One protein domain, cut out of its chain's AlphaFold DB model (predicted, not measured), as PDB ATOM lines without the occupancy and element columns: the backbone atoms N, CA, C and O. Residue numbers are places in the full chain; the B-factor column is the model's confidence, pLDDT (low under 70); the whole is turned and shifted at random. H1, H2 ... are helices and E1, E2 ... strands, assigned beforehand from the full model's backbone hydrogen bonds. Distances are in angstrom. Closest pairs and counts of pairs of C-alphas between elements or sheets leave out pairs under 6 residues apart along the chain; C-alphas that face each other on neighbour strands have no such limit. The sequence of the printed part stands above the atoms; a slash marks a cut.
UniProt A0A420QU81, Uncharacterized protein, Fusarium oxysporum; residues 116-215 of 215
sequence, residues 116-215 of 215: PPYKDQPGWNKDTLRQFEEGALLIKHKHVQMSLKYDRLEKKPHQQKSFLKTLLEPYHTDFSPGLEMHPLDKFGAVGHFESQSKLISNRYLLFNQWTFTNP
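This is residues 116 to 215 of the 215 residues of an uncharacterized protein of Fusarium oxysporum (UniProt A0A420QU81). A narrow antiparallel sheet, made of the long hairpin E2 and E3 with the short strand E1 along one edge, has two helices, H1 and H2, over one face and no named helix over the other. H3 packs on H2 near one end of the long hairpin, off the sheet, while a loop of residues 176 to 189 lies at the other end. The printed part has 100 residues with three named helices and three named strands, in the order H1 H2 H3 E1 E2 E3; the sheet's order is E1 - E2 - E3 and the class is mixed, helices and strands. The whole is loose and elongated, with a radius of gyration of the C-alphas of 16.4 A and spans of 51 by 27 by 18 A.

E1, residues 171 to 175, E2, residues 190 to 200, and E3, residues 203 to 213, form a meander, each strand the antiparallel neighbour of the one before. E1 and E2 are a hairpin at 164 degrees, with N 173 and O 193 2.9 A apart, within hydrogen-bond range. E2 and E3 are a hairpin at 167 degrees, with N 196 and O 207 2.8 A apart, also within range. H1, residues 126 to 137, and H2, residues 141 to 152, lie on the same face of the sheet, giving two layers, helices on one face of a sheet. H1 has a height over the sheet of 11.6 A and is over E1 and only just over E2, on which 3 of its C-alphas fall; it runs slantwise to the strands, at 35 degrees to E1 on the local plane. Its closest C-alphas to E1 are those of Ala 136 and Tyr 171, 7.1 A apart. H2 has a height over the sheet of 9.7 A, and its closest C-alphas to E3 are those of Val 144 and Tyr 204, 6.4 A apart. H3, residues 158 to 167, is not on the sheet. H2 and H3 touch, closest at the C-alphas of Ser 147 and Leu 164, 5.7 A apart, at a steep tilt of 49 degrees, opposite ways. H1 is apart from H2 and H3. In H1, H2 and H3 every O i to N i+4 pair is within hydrogen-bond range.

E2 measures 32.4 A from first to last C-alpha, E3 32.8 A and E1 12.8 A. H2 measures 17.0 A, H1 15.7 A and H3 14.3 A. H1 begins at C-alpha 126 (-12.690, 25.537, -24.022), and E3 ends at C-alpha 213 (-26.516, 6.022, -19.452).

The two C-alphas farthest apart, those of Lys 155 and Phe 187, are 51.1 A apart. The printed part has no cut and ends at residue 215, the chain's last. The link from E1 to E2, 14 residues, is long; the other links are tight. The mean pLDDT of the printed part is 76.0, with 36 residues under 70, among them residues 116 to 125, 131 to 138 and 176 to 189.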
ATOM      1  N   PRO A 116     -17.496  12.972 -29.580       54.03
ATOM      2  CA  PRO A 116     -17.989  13.294 -28.262       54.03
ATOM      3  C   PRO A 116     -17.117  14.354 -27.586       54.03
ATOM      4  O   PRO A 116     -15.894  14.194 -27.558       54.03
ATOM      5  N   PRO A 117     -17.693  15.410 -26.980       55.09
ATOM      6  CA  PRO A 117     -16.958  16.237 -26.046       55.09
ATOM      7  C   PRO A 117     -16.785  15.420 -24.764       55.09
ATOM      8  O   PRO A 117     -17.599  15.453 -23.842       55.09
ATOM      9  N   TYR A 118     -15.733  14.613 -24.734       55.19
ATOM     10  CA  TYR A 118     -15.252  14.033 -23.493       55.19
ATOM     11  C   TYR A 118     -14.421  15.085 -22.772       55.19
ATOM     12  O   TYR A 118     -13.459  15.625 -23.327       55.19
ATOM     13  N   LYS A 119     -14.778  15.353 -21.512       47.66
ATOM     14  CA  LYS A 119     -13.855  16.000 -20.581       47.66
ATOM     15  C   LYS A 119     -12.573  15.155 -20.580       47.66
ATOM     16  O   LYS A 119     -12.648  13.932 -20.503       47.66
ATOM     17  N   ASP A 120     -11.432  15.811 -20.770       49.56
ATOM     18  CA  ASP A 120     -10.088  15.217 -20.726       49.56
ATOM     19  C   ASP A 120      -9.623  14.409 -21.962       49.56
ATOM     20  O   ASP A 120      -8.529  13.842 -21.939       49.56
ATOM     21  N   GLN A 121     -10.358  14.415 -23.088       53.94
ATOM     22  CA  GLN A 121      -9.795  13.925 -24.358       53.94
ATOM     23  C   GLN A 121      -8.798  14.936 -24.971       53.94
ATOM     24  O   GLN A 121      -9.132  16.121 -25.110       53.94
ATOM     25  N   PRO A 122      -7.596  14.501 -25.407       48.41
ATOM     26  CA  PRO A 122      -6.636  15.374 -26.081       48.41
ATOM     27  C   PRO A 122      -7.255  16.009 -27.338       48.41
ATOM     28  O   PRO A 122      -7.689  15.300 -28.241       48.41
ATOM     29  N   GLY A 123      -7.298  17.346 -27.407       55.56
ATOM     30  CA  GLY A 123      -7.780  18.101 -28.580       55.56
ATOM     31  C   GLY A 123      -9.046  18.944 -28.368       55.56
ATOM     32  O   GLY A 123      -9.328  19.822 -29.186       55.56
ATOM     33  N   TRP A 124      -9.775  18.763 -27.261       57.53
ATOM     34  CA  TRP A 124     -10.962  19.565 -26.935       57.53
ATOM     35  C   TRP A 124     -10.613  20.695 -25.963       57.53
ATOM     36  O   TRP A 124     -10.528  20.502 -24.753       57.53
ATOM     37  N   ASN A 125     -10.387  21.900 -26.492       66.88
ATOM     38  CA  ASN A 125     -10.179  23.092 -25.669       66.88
ATOM     39  C   ASN A 125     -11.526  23.759 -25.305       66.88
ATOM     40  O   ASN A 125     -12.590  23.375 -25.797       66.88
ATOM     41  N   LYS A 126     -11.489  24.785 -24.443       70.69
ATOM     42  CA  LYS A 126     -12.690  25.537 -24.022       70.69
ATOM     43  C   LYS A 126     -13.481  26.119 -25.201       70.69
ATOM     44  O   LYS A 126     -14.705  26.193 -25.128       70.69
ATOM     45  N   ASP A 127     -12.806  26.514 -26.277       72.69
ATOM     46  CA  ASP A 127     -13.466  27.053 -27.466       72.69
ATOM     47  C   ASP A 127     -14.198  25.957 -28.247       72.69
ATOM     48  O   ASP A 127     -15.315  26.187 -28.704       72.69
ATOM     49  N   THR A 128     -13.623  24.755 -28.347       68.94
ATOM     50  CA  THR A 128     -14.265  23.587 -28.966       68.94
ATOM     51  C   THR A 128     -15.511  23.163 -28.183       68.94
ATOM     52  O   THR A 128     -16.557  22.921 -28.780       68.94
ATOM     53  N   LEU A 129     -15.442  23.158 -26.846       69.56
ATOM     54  CA  LEU A 129     -16.598  22.883 -25.979       69.56
ATOM     55  C   LEU A 129     -17.711  23.916 -26.169       69.56
ATOM     56  O   LEU A 129     -18.868  23.565 -26.382       69.56
ATOM     57  N   ARG A 130     -17.359  25.202 -26.187       71.44
ATOM     58  CA  ARG A 130     -18.328  26.268 -26.437       71.44
ATOM     59  C   ARG A 130     -18.958  26.159 -27.829       71.44
ATOM     60  O   ARG A 130     -20.146  26.418 -27.991       71.44
ATOM     61  N   GLN A 131     -18.182  25.803 -28.851       68.12
ATOM     62  CA  GLN A 131     -18.704  25.587 -30.204       68.12
ATOM     63  C   GLN A 131     -19.660  24.397 -30.264       68.12
ATOM     64  O   GLN A 131     -20.669  24.479 -30.963       68.12
ATOM     65  N   PHE A 132     -19.371  23.336 -29.508       69.06
ATOM     66  CA  PHE A 132     -20.272  22.205 -29.350       69.06
ATOM     67  C   PHE A 132     -21.590  22.676 -28.742       69.06
ATOM     68  O   PHE A 132     -22.625  22.556 -29.384       69.06
ATOM     69  N   GLU A 133     -21.564  23.334 -27.584       67.00
ATOM     70  CA  GLU A 133     -22.777  23.857 -26.944       67.00
ATOM     71  C   GLU A 133     -23.572  24.791 -27.871       67.00
ATOM     72  O   GLU A 133     -24.790  24.687 -28.003       67.00
ATOM     73  N   GLU A 134     -22.883  25.693 -28.572       67.62
ATOM     74  CA  GLU A 134     -23.515  26.647 -29.480       67.62
ATOM     75  C   GLU A 134     -24.072  26.028 -30.772       67.62
ATOM     76  O   GLU A 134     -24.981  26.626 -31.359       67.62
ATOM     77  N   GLY A 135     -23.505  24.916 -31.247       64.38
ATOM     78  CA  GLY A 135     -23.834  24.291 -32.531       64.38
ATOM     79  C   GLY A 135     -24.708  23.048 -32.416       64.38
ATOM     80  O   GLY A 135     -25.697  22.942 -33.135       64.38
ATOM     81  N   ALA A 136     -24.363  22.149 -31.498       60.47
ATOM     82  CA  ALA A 136     -25.108  20.935 -31.192       60.47
ATOM     83  C   ALA A 136     -26.406  21.248 -30.446       60.47
ATOM     84  O   ALA A 136     -27.477  20.798 -30.836       60.47
ATOM     85  N   LEU A 137     -26.323  22.045 -29.378       61.91
ATOM     86  CA  LEU A 137     -27.410  22.143 -28.399       61.91
ATOM     87  C   LEU A 137     -28.341  23.335 -28.648       61.91
ATOM     88  O   LEU A 137     -29.492  23.345 -28.210       61.91
ATOM     89  N   LEU A 138     -27.852  24.363 -29.343       68.62
ATOM     90  CA  LEU A 138     -28.521  25.658 -29.433       68.62
ATOM     91  C   LEU A 138     -28.957  25.976 -30.867       68.62
ATOM     92  O   LEU A 138     -28.327  26.752 -31.591       68.62
ATOM     93  N   ILE A 139     -30.135  25.480 -31.253       79.38
ATOM     94  CA  ILE A 139     -30.878  26.076 -32.369       79.38
ATOM     95  C   ILE A 139     -31.236  27.521 -31.993       79.38
ATOM     96  O   ILE A 139     -32.098  27.796 -31.160       79.38
ATOM     97  N   LYS A 140     -30.549  28.482 -32.616       82.00
ATOM     98  CA  LYS A 140     -30.756  29.917 -32.384       82.00
ATOM     99  C   LYS A 140     -31.937  30.427 -33.210       82.00
ATOM    100  O   LYS A 140     -32.198  29.955 -34.313       82.00
ATOM    101  N   HIS A 141     -32.577  31.504 -32.754       83.69
ATOM    102  CA  HIS A 141     -33.684  32.158 -33.469       83.69
ATOM    103  C   HIS A 141     -33.365  32.481 -34.944       83.69
ATOM    104  O   HIS A 141     -34.228  32.357 -35.809       83.69
ATOM    105  N   LYS A 142     -32.107  32.836 -35.254       86.12
ATOM    106  CA  LYS A 142     -31.652  33.062 -36.636       86.12
ATOM    107  C   LYS A 142     -31.814  31.811 -37.517       86.12
ATOM    108  O   LYS A 142     -32.217  31.944 -38.663       86.12
ATOM    109  N   HIS A 143     -31.564  30.611 -36.987       88.38
ATOM    110  CA  HIS A 143     -31.698  29.344 -37.717       88.38
ATOM    111  C   HIS A 143     -33.161  29.093 -38.098       88.38
ATOM    112  O   HIS A 143     -33.461  28.821 -39.259       88.38
ATOM    113  N   VAL A 144     -34.080  29.303 -37.151       89.12
ATOM    114  CA  VAL A 144     -35.529  29.187 -37.376       89.12
ATOM    115  C   VAL A 144     -36.005  30.194 -38.423       89.12
ATOM    116  O   VAL A 144     -36.676  29.828 -39.389       89.12
ATOM    117  N   GLN A 145     -35.621  31.466 -38.270       89.12
ATOM    118  CA  GLN A 145     -36.000  32.525 -39.207       89.12
ATOM    119  C   GLN A 145     -35.540  32.226 -40.633       89.12
ATOM    120  O   GLN A 145     -36.322  32.376 -41.570       89.12
ATOM    121  N   MET A 146     -34.282  31.817 -40.800       91.56
ATOM    122  CA  MET A 146     -33.724  31.554 -42.124       91.56
ATOM    123  C   MET A 146     -34.302  30.291 -42.750       91.56
ATOM    124  O   MET A 146     -34.602  30.311 -43.939       91.56
ATOM    125  N   SER A 147     -34.557  29.244 -41.959       92.31
ATOM    126  CA  SER A 147     -35.215  28.024 -42.444       92.31
ATOM    127  C   SER A 147     -36.589  28.337 -43.035       92.31
ATOM    128  O   SER A 147     -36.863  28.004 -44.185       92.31
ATOM    129  N   LEU A 148     -37.419  29.079 -42.292       91.75
ATOM    130  CA  LEU A 148     -38.747  29.498 -42.749       91.75
ATOM    131  C   LEU A 148     -38.686  30.424 -43.967       91.75
ATOM    132  O   LEU A 148     -39.532  30.342 -44.853       91.75
ATOM    133  N   LYS A 149     -37.708  31.333 -44.016       90.88
ATOM    134  CA  LYS A 149     -37.522  32.213 -45.174       90.88
ATOM    135  C   LYS A 149     -37.170  31.423 -46.420       90.88
ATOM    136  O   LYS A 149     -37.820  31.614 -47.441       90.88
ATOM    137  N   TYR A 150     -36.152  30.571 -46.338       92.25
ATOM    138  CA  TYR A 150     -35.690  29.812 -47.488       92.25
ATOM    139  C   TYR A 150     -36.751  28.850 -47.983       92.25
ATOM    140  O   TYR A 150     -36.910  28.760 -49.188       92.25
ATOM    141  N   ASP A 151     -37.519  28.214 -47.101       91.69
ATOM    142  CA  ASP A 151     -38.625  27.329 -47.475       91.69
ATOM    143  C   ASP A 151     -39.701  28.028 -48.320       91.69
ATOM    144  O   ASP A 151     -40.085  27.524 -49.374       91.69
ATOM    145  N   ARG A 152     -40.085  29.251 -47.930       89.88
ATOM    146  CA  ARG A 152     -41.087  30.073 -48.634       89.88
ATOM    147  C   ARG A 152     -40.658  30.564 -50.014       89.88
ATOM    148  O   ARG A 152     -41.504  31.016 -50.779       89.88
ATOM    149  N   LEU A 153     -39.365  30.554 -50.331       88.38
ATOM    150  CA  LEU A 153     -38.893  31.026 -51.629       88.38
ATOM    151  C   LEU A 153     -39.223  29.997 -52.715       88.38
ATOM    152  O   LEU A 153     -38.727  28.867 -52.694       88.38
ATOM    153  N   GLU A 154     -40.005  30.413 -53.713       86.12
ATOM    154  CA  GLU A 154     -40.299  29.592 -54.895       86.12
ATOM    155  C   GLU A 154     -39.009  29.184 -55.618       86.12
ATOM    156  O   GLU A 154     -38.769  28.007 -55.892       86.12
ATOM    157  N   LYS A 155     -38.124  30.159 -55.862       87.75
ATOM    158  CA  LYS A 155     -36.818  29.955 -56.495       87.75
ATOM    159  C   LYS A 155     -35.706  30.176 -55.476       87.75
ATOM    160  O   LYS A 155     -35.496  31.288 -55.001       87.75
ATOM    161  N   LYS A 156     -34.972  29.103 -55.178       89.69
ATOM    162  CA  LYS A 156     -33.857  29.086 -54.222       89.69
ATOM    163  C   LYS A 156     -32.542  28.866 -54.984       89.69
ATOM    164  O   LYS A 156     -32.402  27.806 -55.606       89.69
ATOM    165  N   PRO A 157     -31.575  29.801 -54.953       91.31
ATOM    166  CA  PRO A 157     -30.214  29.562 -55.417       91.31
ATOM    167  C   PRO A 157     -29.570  28.372 -54.696       91.31
ATOM    168  O   PRO A 157     -29.964  28.014 -53.582       91.31
ATOM    169  N   HIS A 158     -28.544  27.784 -55.312       92.06
ATOM    170  CA  HIS A 158     -27.861  26.598 -54.783       92.06
ATOM    171  C   HIS A 158     -27.379  26.784 -53.334       92.06
ATOM    172  O   HIS A 158     -27.592  25.915 -52.494       92.06
ATOM    173  N   GLN A 159     -26.827  27.955 -53.015       90.19
ATOM    174  CA  GLN A 159     -26.367  28.277 -51.665       90.19
ATOM    175  C   GLN A 159     -27.497  28.234 -50.624       90.19
ATOM    176  O   GLN A 159     -27.320  27.653 -49.560       90.19
ATOM    177  N   GLN A 160     -28.674  28.791 -50.929       91.75
ATOM    178  CA  GLN A 160     -29.819  28.778 -50.008       91.75
ATOM    179  C   GLN A 160     -30.371  27.364 -49.812       91.75
ATOM    180  O   GLN A 160     -30.744  27.006 -48.699       91.75
ATOM    181  N   LYS A 161     -30.381  26.542 -50.872       92.81
ATOM    182  CA  LYS A 161     -30.736  25.118 -50.769       92.81
ATOM    183  C   LYS A 161     -29.761  24.370 -49.861       92.81
ATOM    184  O   LYS A 161     -30.202  23.608 -49.011       92.81
ATOM    185  N   SER A 162     -28.462  24.616 -50.028       91.81
ATOM    186  CA  SER A 162     -27.412  24.029 -49.190       91.81
ATOM    187  C   SER A 162     -27.578  24.441 -47.725       91.81
ATOM    188  O   SER A 162     -27.671  23.586 -46.851       91.81
ATOM    189  N   PHE A 163     -27.761  25.738 -47.461       91.69
ATOM    190  CA  PHE A 163     -27.994  26.244 -46.109       91.69
ATOM    191  C   PHE A 163     -29.252  25.659 -45.470       91.69
ATOM    192  O   PHE A 163     -29.204  25.249 -44.316       91.69
ATOM    193  N   LEU A 164     -30.367  25.599 -46.203       92.31
ATOM    194  CA  LEU A 164     -31.603  25.002 -45.701       92.31
ATOM    195  C   LEU A 164     -31.418  23.513 -45.391       92.31
ATOM    196  O   LEU A 164     -31.887  23.061 -44.353       92.31
ATOM    197  N   LYS A 165     -30.707  22.771 -46.250       91.56
ATOM    198  CA  LYS A 165     -30.390  21.360 -46.009       91.56
ATOM    199  C   LYS A 165     -29.613  21.191 -44.703       91.56
ATOM    200  O   LYS A 165     -30.030  20.394 -43.880       91.56
ATOM    201  N   THR A 166     -28.557  21.975 -44.490       89.19
ATOM    202  CA  THR A 166     -27.758  21.927 -43.253       89.19
ATOM    203  C   THR A 166     -28.565  22.339 -42.019       89.19
ATOM    204  O   THR A 166     -28.412  21.747 -40.961       89.19
ATOM    205  N   LEU A 167     -29.450  23.336 -42.129       88.69
ATOM    206  CA  LEU A 167     -30.300  23.778 -41.013       88.69
ATOM    207  C   LEU A 167     -31.345  22.742 -40.580       88.69
ATOM    208  O   LEU A 167     -31.846  22.838 -39.460       88.69
ATOM    209  N   LEU A 168     -31.700  21.819 -41.477       90.12
ATOM    210  CA  LEU A 168     -32.677  20.753 -41.250       90.12
ATOM    211  C   LEU A 168     -32.032  19.374 -41.075       90.12
ATOM    212  O   LEU A 168     -32.737  18.378 -40.933       90.12
ATOM    213  N   GLU A 169     -30.703  19.306 -41.118       88.38
ATOM    214  CA  GLU A 169     -29.966  18.058 -40.991       88.38
ATOM    215  C   GLU A 169     -30.090  17.531 -39.555       88.38
ATOM    216  O   GLU A 169     -29.797  18.279 -38.613       88.38
ATOM    217  N   PRO A 170     -30.542  16.275 -39.366       87.44
ATOM    218  CA  PRO A 170     -30.525  15.634 -38.061       87.44
ATOM    219  C   PRO A 170     -29.116  15.632 -37.479       87.44
ATOM    220  O   PRO A 170     -28.138  15.419 -38.195       87.44
ATOM    221  N   TYR A 171     -29.022  15.855 -36.176       82.31
ATOM    222  CA  TYR A 171     -27.762  15.860 -35.458       82.31
ATOM    223  C   TYR A 171     -27.788  14.844 -34.331       82.31
ATOM    224  O   TYR A 171     -28.745  14.791 -33.563       82.31
ATOM    225  N   HIS A 172     -26.710  14.077 -34.222       83.44
ATOM    226  CA  HIS A 172     -26.527  13.070 -33.189       83.44
ATOM    227  C   HIS A 172     -25.116  13.194 -32.635       83.44
ATOM    228  O   HIS A 172     -24.154  13.317 -33.400       83.44
ATOM    229  N   THR A 173     -24.988  13.153 -31.316       77.38
ATOM    230  CA  THR A 173     -23.690  13.142 -30.650       77.38
ATOM    231  C   THR A 173     -23.791  12.487 -29.290       77.38
ATOM    232  O   THR A 173     -24.769  12.667 -28.567       77.38
ATOM    233  N   ASP A 174     -22.727  11.802 -28.911       76.00
ATOM    234  CA  ASP A 174     -22.499  11.431 -27.522       76.00
ATOM    235  C   ASP A 174     -21.722  12.559 -26.847       76.00
ATOM    236  O   ASP A 174     -21.041  13.322 -27.527       76.00
ATOM    237  N   PHE A 175     -21.831  12.710 -25.537       70.81
ATOM    238  CA  PHE A 175     -21.061  13.654 -24.739       70.81
ATOM    239  C   PHE A 175     -20.882  13.119 -23.324       70.81
ATOM    240  O   PHE A 175     -21.729  12.397 -22.807       70.81
ATOM    241  N   SER A 176     -19.786  13.492 -22.668       64.62
ATOM    242  CA  SER A 176     -19.713  13.362 -21.213       64.62
ATOM    243  C   SER A 176     -20.115  14.699 -20.607       64.62
ATOM    244  O   SER A 176     -19.488  15.705 -20.954       64.62
ATOM    245  N   PRO A 177     -21.131  14.764 -19.728       57.50
ATOM    246  CA  PRO A 177     -21.463  15.985 -19.011       57.50
ATOM    247  C   PRO A 177     -20.257  16.373 -18.148       57.50
ATOM    248  O   PRO A 177     -20.023  15.856 -17.061       57.50
ATOM    249  N   GLY A 178     -19.411  17.259 -18.679       50.16
ATOM    250  CA  GLY A 178     -18.226  17.747 -17.974       50.16
ATOM    251  C   GLY A 178     -18.556  18.768 -16.881       50.16
ATOM    252  O   GLY A 178     -17.688  19.123 -16.076       50.16
ATOM    253  N   LEU A 179     -19.807  19.217 -16.873       49.56
ATOM    254  CA  LEU A 179     -20.446  20.126 -15.939       49.56
ATOM    255  C   LEU A 179     -21.758  19.477 -15.507       49.56
ATOM    256  O   LEU A 179     -22.339  18.736 -16.294       49.56
ATOM    257  N   GLU A 180     -22.189  19.786 -14.287       49.22
ATOM    258  CA  GLU A 180     -23.480  19.445 -13.678       49.22
ATOM    259  C   GLU A 180     -24.649  19.894 -14.584       49.22
ATOM    260  O   GLU A 180     -25.313  20.898 -14.332       49.22
ATOM    261  N   MET A 181     -24.872  19.203 -15.704       50.25
ATOM    262  CA  MET A 181     -26.003  19.443 -16.597       50.25
ATOM    263  C   MET A 181     -27.276  18.878 -15.973       50.25
ATOM    264  O   MET A 181     -28.359  19.421 -16.198       50.25
ATOM    265  N   HIS A 182     -27.142  17.852 -15.127       48.69
ATOM    266  CA  HIS A 182     -28.204  17.349 -14.278       48.69
ATOM    267  C   HIS A 182     -27.705  17.083 -12.841       48.69
ATOM    268  O   HIS A 182     -26.634  16.507 -12.656       48.69
ATOM    269  N   PRO A 183     -28.494  17.397 -11.792       49.44
ATOM    270  CA  PRO A 183     -28.117  17.165 -10.387       49.44
ATOM    271  C   PRO A 183     -27.951  15.682  -9.981       49.44
ATOM    272  O   PRO A 183     -27.698  15.394  -8.817       49.44
ATOM    273  N   LEU A 184     -28.103  14.738 -10.917       51.28
ATOM    274  CA  LEU A 184     -27.922  13.293 -10.699       51.28
ATOM    275  C   LEU A 184     -26.731  12.717 -11.480       51.28
ATOM    276  O   LEU A 184     -26.517  11.504 -11.429       51.28
ATOM    277  N   ASP A 185     -25.977  13.555 -12.197       53.28
ATOM    278  CA  ASP A 185     -24.852  13.109 -13.016       53.28
ATOM    279  C   ASP A 185     -23.724  12.607 -12.110       53.28
ATOM    280  O   ASP A 185     -22.970  13.369 -11.501       53.28
ATOM    281  N   LYS A 186     -23.617  11.281 -11.999       51.81
ATOM    282  CA  LYS A 186     -22.447  10.634 -11.410       51.81
ATOM    283  C   LYS A 186     -21.270  10.795 -12.371       51.81
ATOM    284  O   LYS A 186     -21.437  10.746 -13.591       51.81
ATOM    285  N   PHE A 187     -20.065  10.934 -11.822       55.00
ATOM    286  CA  PHE A 187     -18.832  10.858 -12.604       55.00
ATOM    287  C   PHE A 187     -18.852   9.600 -13.492       55.00
ATOM    288  O   PHE A 187     -19.005   8.493 -12.982       55.00
ATOM    289  N   GLY A 188     -18.713   9.783 -14.808       57.22
ATOM    290  CA  GLY A 188     -18.691   8.690 -15.788       57.22
ATOM    291  C   GLY A 188     -19.999   8.432 -16.545       57.22
ATOM    292  O   GLY A 188     -20.016   7.532 -17.381       57.22
ATOM    293  N   ALA A 189     -21.071   9.198 -16.305       63.22
ATOM    294  CA  ALA A 189     -22.276   9.124 -17.132       63.22
ATOM    295  C   ALA A 189     -21.977   9.527 -18.588       63.22
ATOM    296  O   ALA A 189     -21.286  10.515 -18.839       63.22
ATOM    297  N   VAL A 190     -22.520   8.777 -19.548       73.06
ATOM    298  CA  VAL A 190     -22.488   9.143 -20.971       73.06
ATOM    299  C   VAL A 190     -23.860   9.683 -21.349       73.06
ATOM    300  O   VAL A 190     -24.878   9.020 -21.152       73.06
ATOM    301  N   GLY A 191     -23.888  10.909 -21.855       75.25
ATOM    302  CA  GLY A 191     -25.067  11.527 -22.435       75.25
ATOM    303  C   GLY A 191     -25.104  11.288 -23.941       75.25
ATOM    304  O   GLY A 191     -24.120  11.506 -24.636       75.25
ATOM    305  N   HIS A 192     -26.247  10.873 -24.457       81.00
ATOM    306  CA  HIS A 192     -26.561  10.837 -25.875       81.00
ATOM    307  C   HIS A 192     -27.528  11.976 -26.191       81.00
ATOM    308  O   HIS A 192     -28.564  12.114 -25.532       81.00
ATOM    309  N   PHE A 193     -27.197  12.788 -27.189       80.06
ATOM    310  CA  PHE A 193     -28.028  13.877 -27.677       80.06
ATOM    311  C   PHE A 193     -28.409  13.658 -29.136       80.06
ATOM    312  O   PHE A 193     -27.555  13.480 -30.005       80.06
ATOM    313  N   GLU A 194     -29.703  13.769 -29.401       86.00
ATOM    314  CA  GLU A 194     -30.272  13.774 -30.738       86.00
ATOM    315  C   GLU A 194     -31.122  15.029 -30.940       86.00
ATOM    316  O   GLU A 194     -31.947  15.391 -30.100       86.00
ATOM    317  N   SER A 195     -30.945  15.674 -32.091       85.75
ATOM    318  CA  SER A 195     -31.760  16.788 -32.549       85.75
ATOM    319  C   SER A 195     -32.276  16.521 -33.954       85.75
ATOM    320  O   SER A 195     -31.510  16.272 -34.882       85.75
ATOM    321  N   GLN A 196     -33.585  16.633 -34.133       88.88
ATOM    322  CA  GLN A 196     -34.229  16.571 -35.435       88.88
ATOM    323  C   GLN A 196     -35.045  17.833 -35.652       88.88
ATOM    324  O   GLN A 196     -35.896  18.189 -34.834       88.88
ATOM    325  N   SER A 197     -34.845  18.487 -36.792       90.12
ATOM    326  CA  SER A 197     -35.667  19.628 -37.173       90.12
ATOM    327  C   SER A 197     -36.394  19.394 -38.486       90.12
ATOM    328  O   SER A 197     -35.893  18.750 -39.406       90.12
ATOM    329  N   LYS A 198     -37.633  19.881 -38.554       93.06
ATOM    330  CA  LYS A 198     -38.502  19.731 -39.723       93.06
ATOM    331  C   LYS A 198     -39.303  20.997 -39.955       93.06
ATOM    332  O   LYS A 198     -39.698  21.692 -39.020       93.06
ATOM    333  N   LEU A 199     -39.591  21.260 -41.224       92.94
ATOM    334  CA  LEU A 199     -40.549  22.276 -41.632       92.94
ATOM    335  C   LEU A 199     -41.858  21.597 -42.017       92.94
ATOM    336  O   LEU A 199     -41.882  20.758 -42.914       92.94
ATOM    337  N   ILE A 200     -42.945  21.948 -41.331       91.62
ATOM    338  CA  ILE A 200     -44.283  21.420 -41.614       91.62
ATOM    339  C   ILE A 200     -45.261  22.580 -41.686       91.62
ATOM    340  O   ILE A 200     -45.445  23.303 -40.705       91.62
ATOM    341  N   SER A 201     -45.903  22.747 -42.844       86.88
ATOM    342  CA  SER A 201     -46.926  23.778 -43.071       86.88
ATOM    343  C   SER A 201     -46.476  25.153 -42.572       86.88
ATOM    344  O   SER A 201     -47.175  25.802 -41.794       86.88
ATOM    345  N   ASN A 202     -45.275  25.580 -42.983       84.94
ATOM    346  CA  ASN A 202     -44.707  26.879 -42.624       84.94
ATOM    347  C   ASN A 202     -44.410  27.069 -41.115       84.94
ATOM    348  O   ASN A 202     -44.327  28.197 -40.621       84.94
ATOM    349  N   ARG A 203     -44.249  25.965 -40.376       90.00
ATOM    350  CA  ARG A 203     -43.805  25.936 -38.978       90.00
ATOM    351  C   ARG A 203     -42.491  25.179 -38.872       90.00
ATOM    352  O   ARG A 203     -42.313  24.162 -39.533       90.00
ATOM    353  N   TYR A 204     -41.600  25.675 -38.022       91.00
ATOM    354  CA  TYR A 204     -40.359  24.992 -37.673       91.00
ATOM    355  C   TYR A 204     -40.590  24.167 -36.415       91.00
ATOM    356  O   TYR A 204     -40.954  24.717 -35.376       91.00
ATOM    357  N   LEU A 205     -40.410  22.858 -36.532       91.69
ATOM    358  CA  LEU A 205     -40.505  21.912 -35.434       91.69
ATOM    359  C   LEU A 205     -39.102  21.431 -35.091       91.69
ATOM    360  O   LEU A 205     -38.330  21.093 -35.986       91.69
ATOM    361  N   LEU A 206     -38.805  21.409 -33.797       88.81
ATOM    362  CA  LEU A 206     -37.558  20.910 -33.244       88.81
ATOM    363  C   LEU A 206     -37.895  19.821 -32.234       88.81
ATOM    364  O   LEU A 206     -38.631  20.071 -31.280       88.81
ATOM    365  N   PHE A 207     -37.362  18.633 -32.460       88.50
ATOM    366  CA  PHE A 207     -37.365  17.540 -31.508       88.50
ATOM    367  C   PHE A 207     -35.944  17.380 -30.982       88.50
ATOM    368  O   PHE A 207     -35.016  17.251 -31.775       88.50
ATOM    369  N   ASN A 208     -35.790  17.405 -29.662       85.88
ATOM    370  CA  ASN A 208     -34.521  17.170 -28.994       85.88
ATOM    371  C   ASN A 208     -34.716  16.049 -27.978       85.88
ATOM    372  O   ASN A 208     -35.646  16.114 -27.172       85.88
ATOM    373  N   GLN A 209     -33.821  15.072 -27.990       85.94
ATOM    374  CA  GLN A 209     -33.811  13.965 -27.051       85.94
ATOM    375  C   GLN A 209     -32.448  13.874 -26.375       85.94
ATOM    376  O   GLN A 209     -31.406  13.968 -27.019       85.94
ATOM    377  N   TRP A 210     -32.493  13.674 -25.063       81.62
ATOM    378  CA  TRP A 210     -31.333  13.471 -24.212       81.62
ATOM    379  C   TRP A 210     -31.507  12.139 -23.503       81.62
ATOM    380  O   TRP A 210     -32.529  11.920 -22.853       81.62
ATOM    381  N   THR A 211     -30.532  11.251 -23.642       82.06
ATOM    382  CA  THR A 211     -30.525   9.955 -22.961       82.06
ATOM    383  C   THR A 211     -29.249   9.858 -22.151       82.06
ATOM    384  O   THR A 211     -28.175  10.073 -22.693       82.06
ATOM    385  N   PHE A 212     -29.351   9.551 -20.865       77.00
ATOM    386  CA  PHE A 212     -28.187   9.406 -19.998       77.00
ATOM    387  C   PHE A 212     -28.042   7.939 -19.622       77.00
ATOM    388  O   PHE A 212     -28.975   7.336 -19.092       77.00
ATOM    389  N   THR A 213     -26.878   7.364 -19.902       73.69
ATOM    390  CA  THR A 213     -26.516   6.022 -19.452       73.69
ATOM    391  C   THR A 213     -25.516   6.151 -18.314       73.69
ATOM    392  O   THR A 213     -24.409   6.660 -18.510       73.69
ATOM    393  N   ASN A 214     -25.918   5.702 -17.125       65.94
ATOM    394  CA  ASN A 214     -24.985   5.478 -16.027       65.94
ATOM    395  C   ASN A 214     -24.245   4.153 -16.269       65.94
ATOM    396  O   ASN A 214     -24.882   3.212 -16.752       65.94
ATOM    397  N   PRO A 215     -22.943   4.078 -15.953       59.22
ATOM    398  CA  PRO A 215     -22.215   2.815 -15.937       59.22
ATOM    399  C   PRO A 215     -22.764   1.843 -14.882       59.22
ATOM    400  O   PRO A 215     -23.318   2.314 -13.856       59.22
TER     401      PRO A 215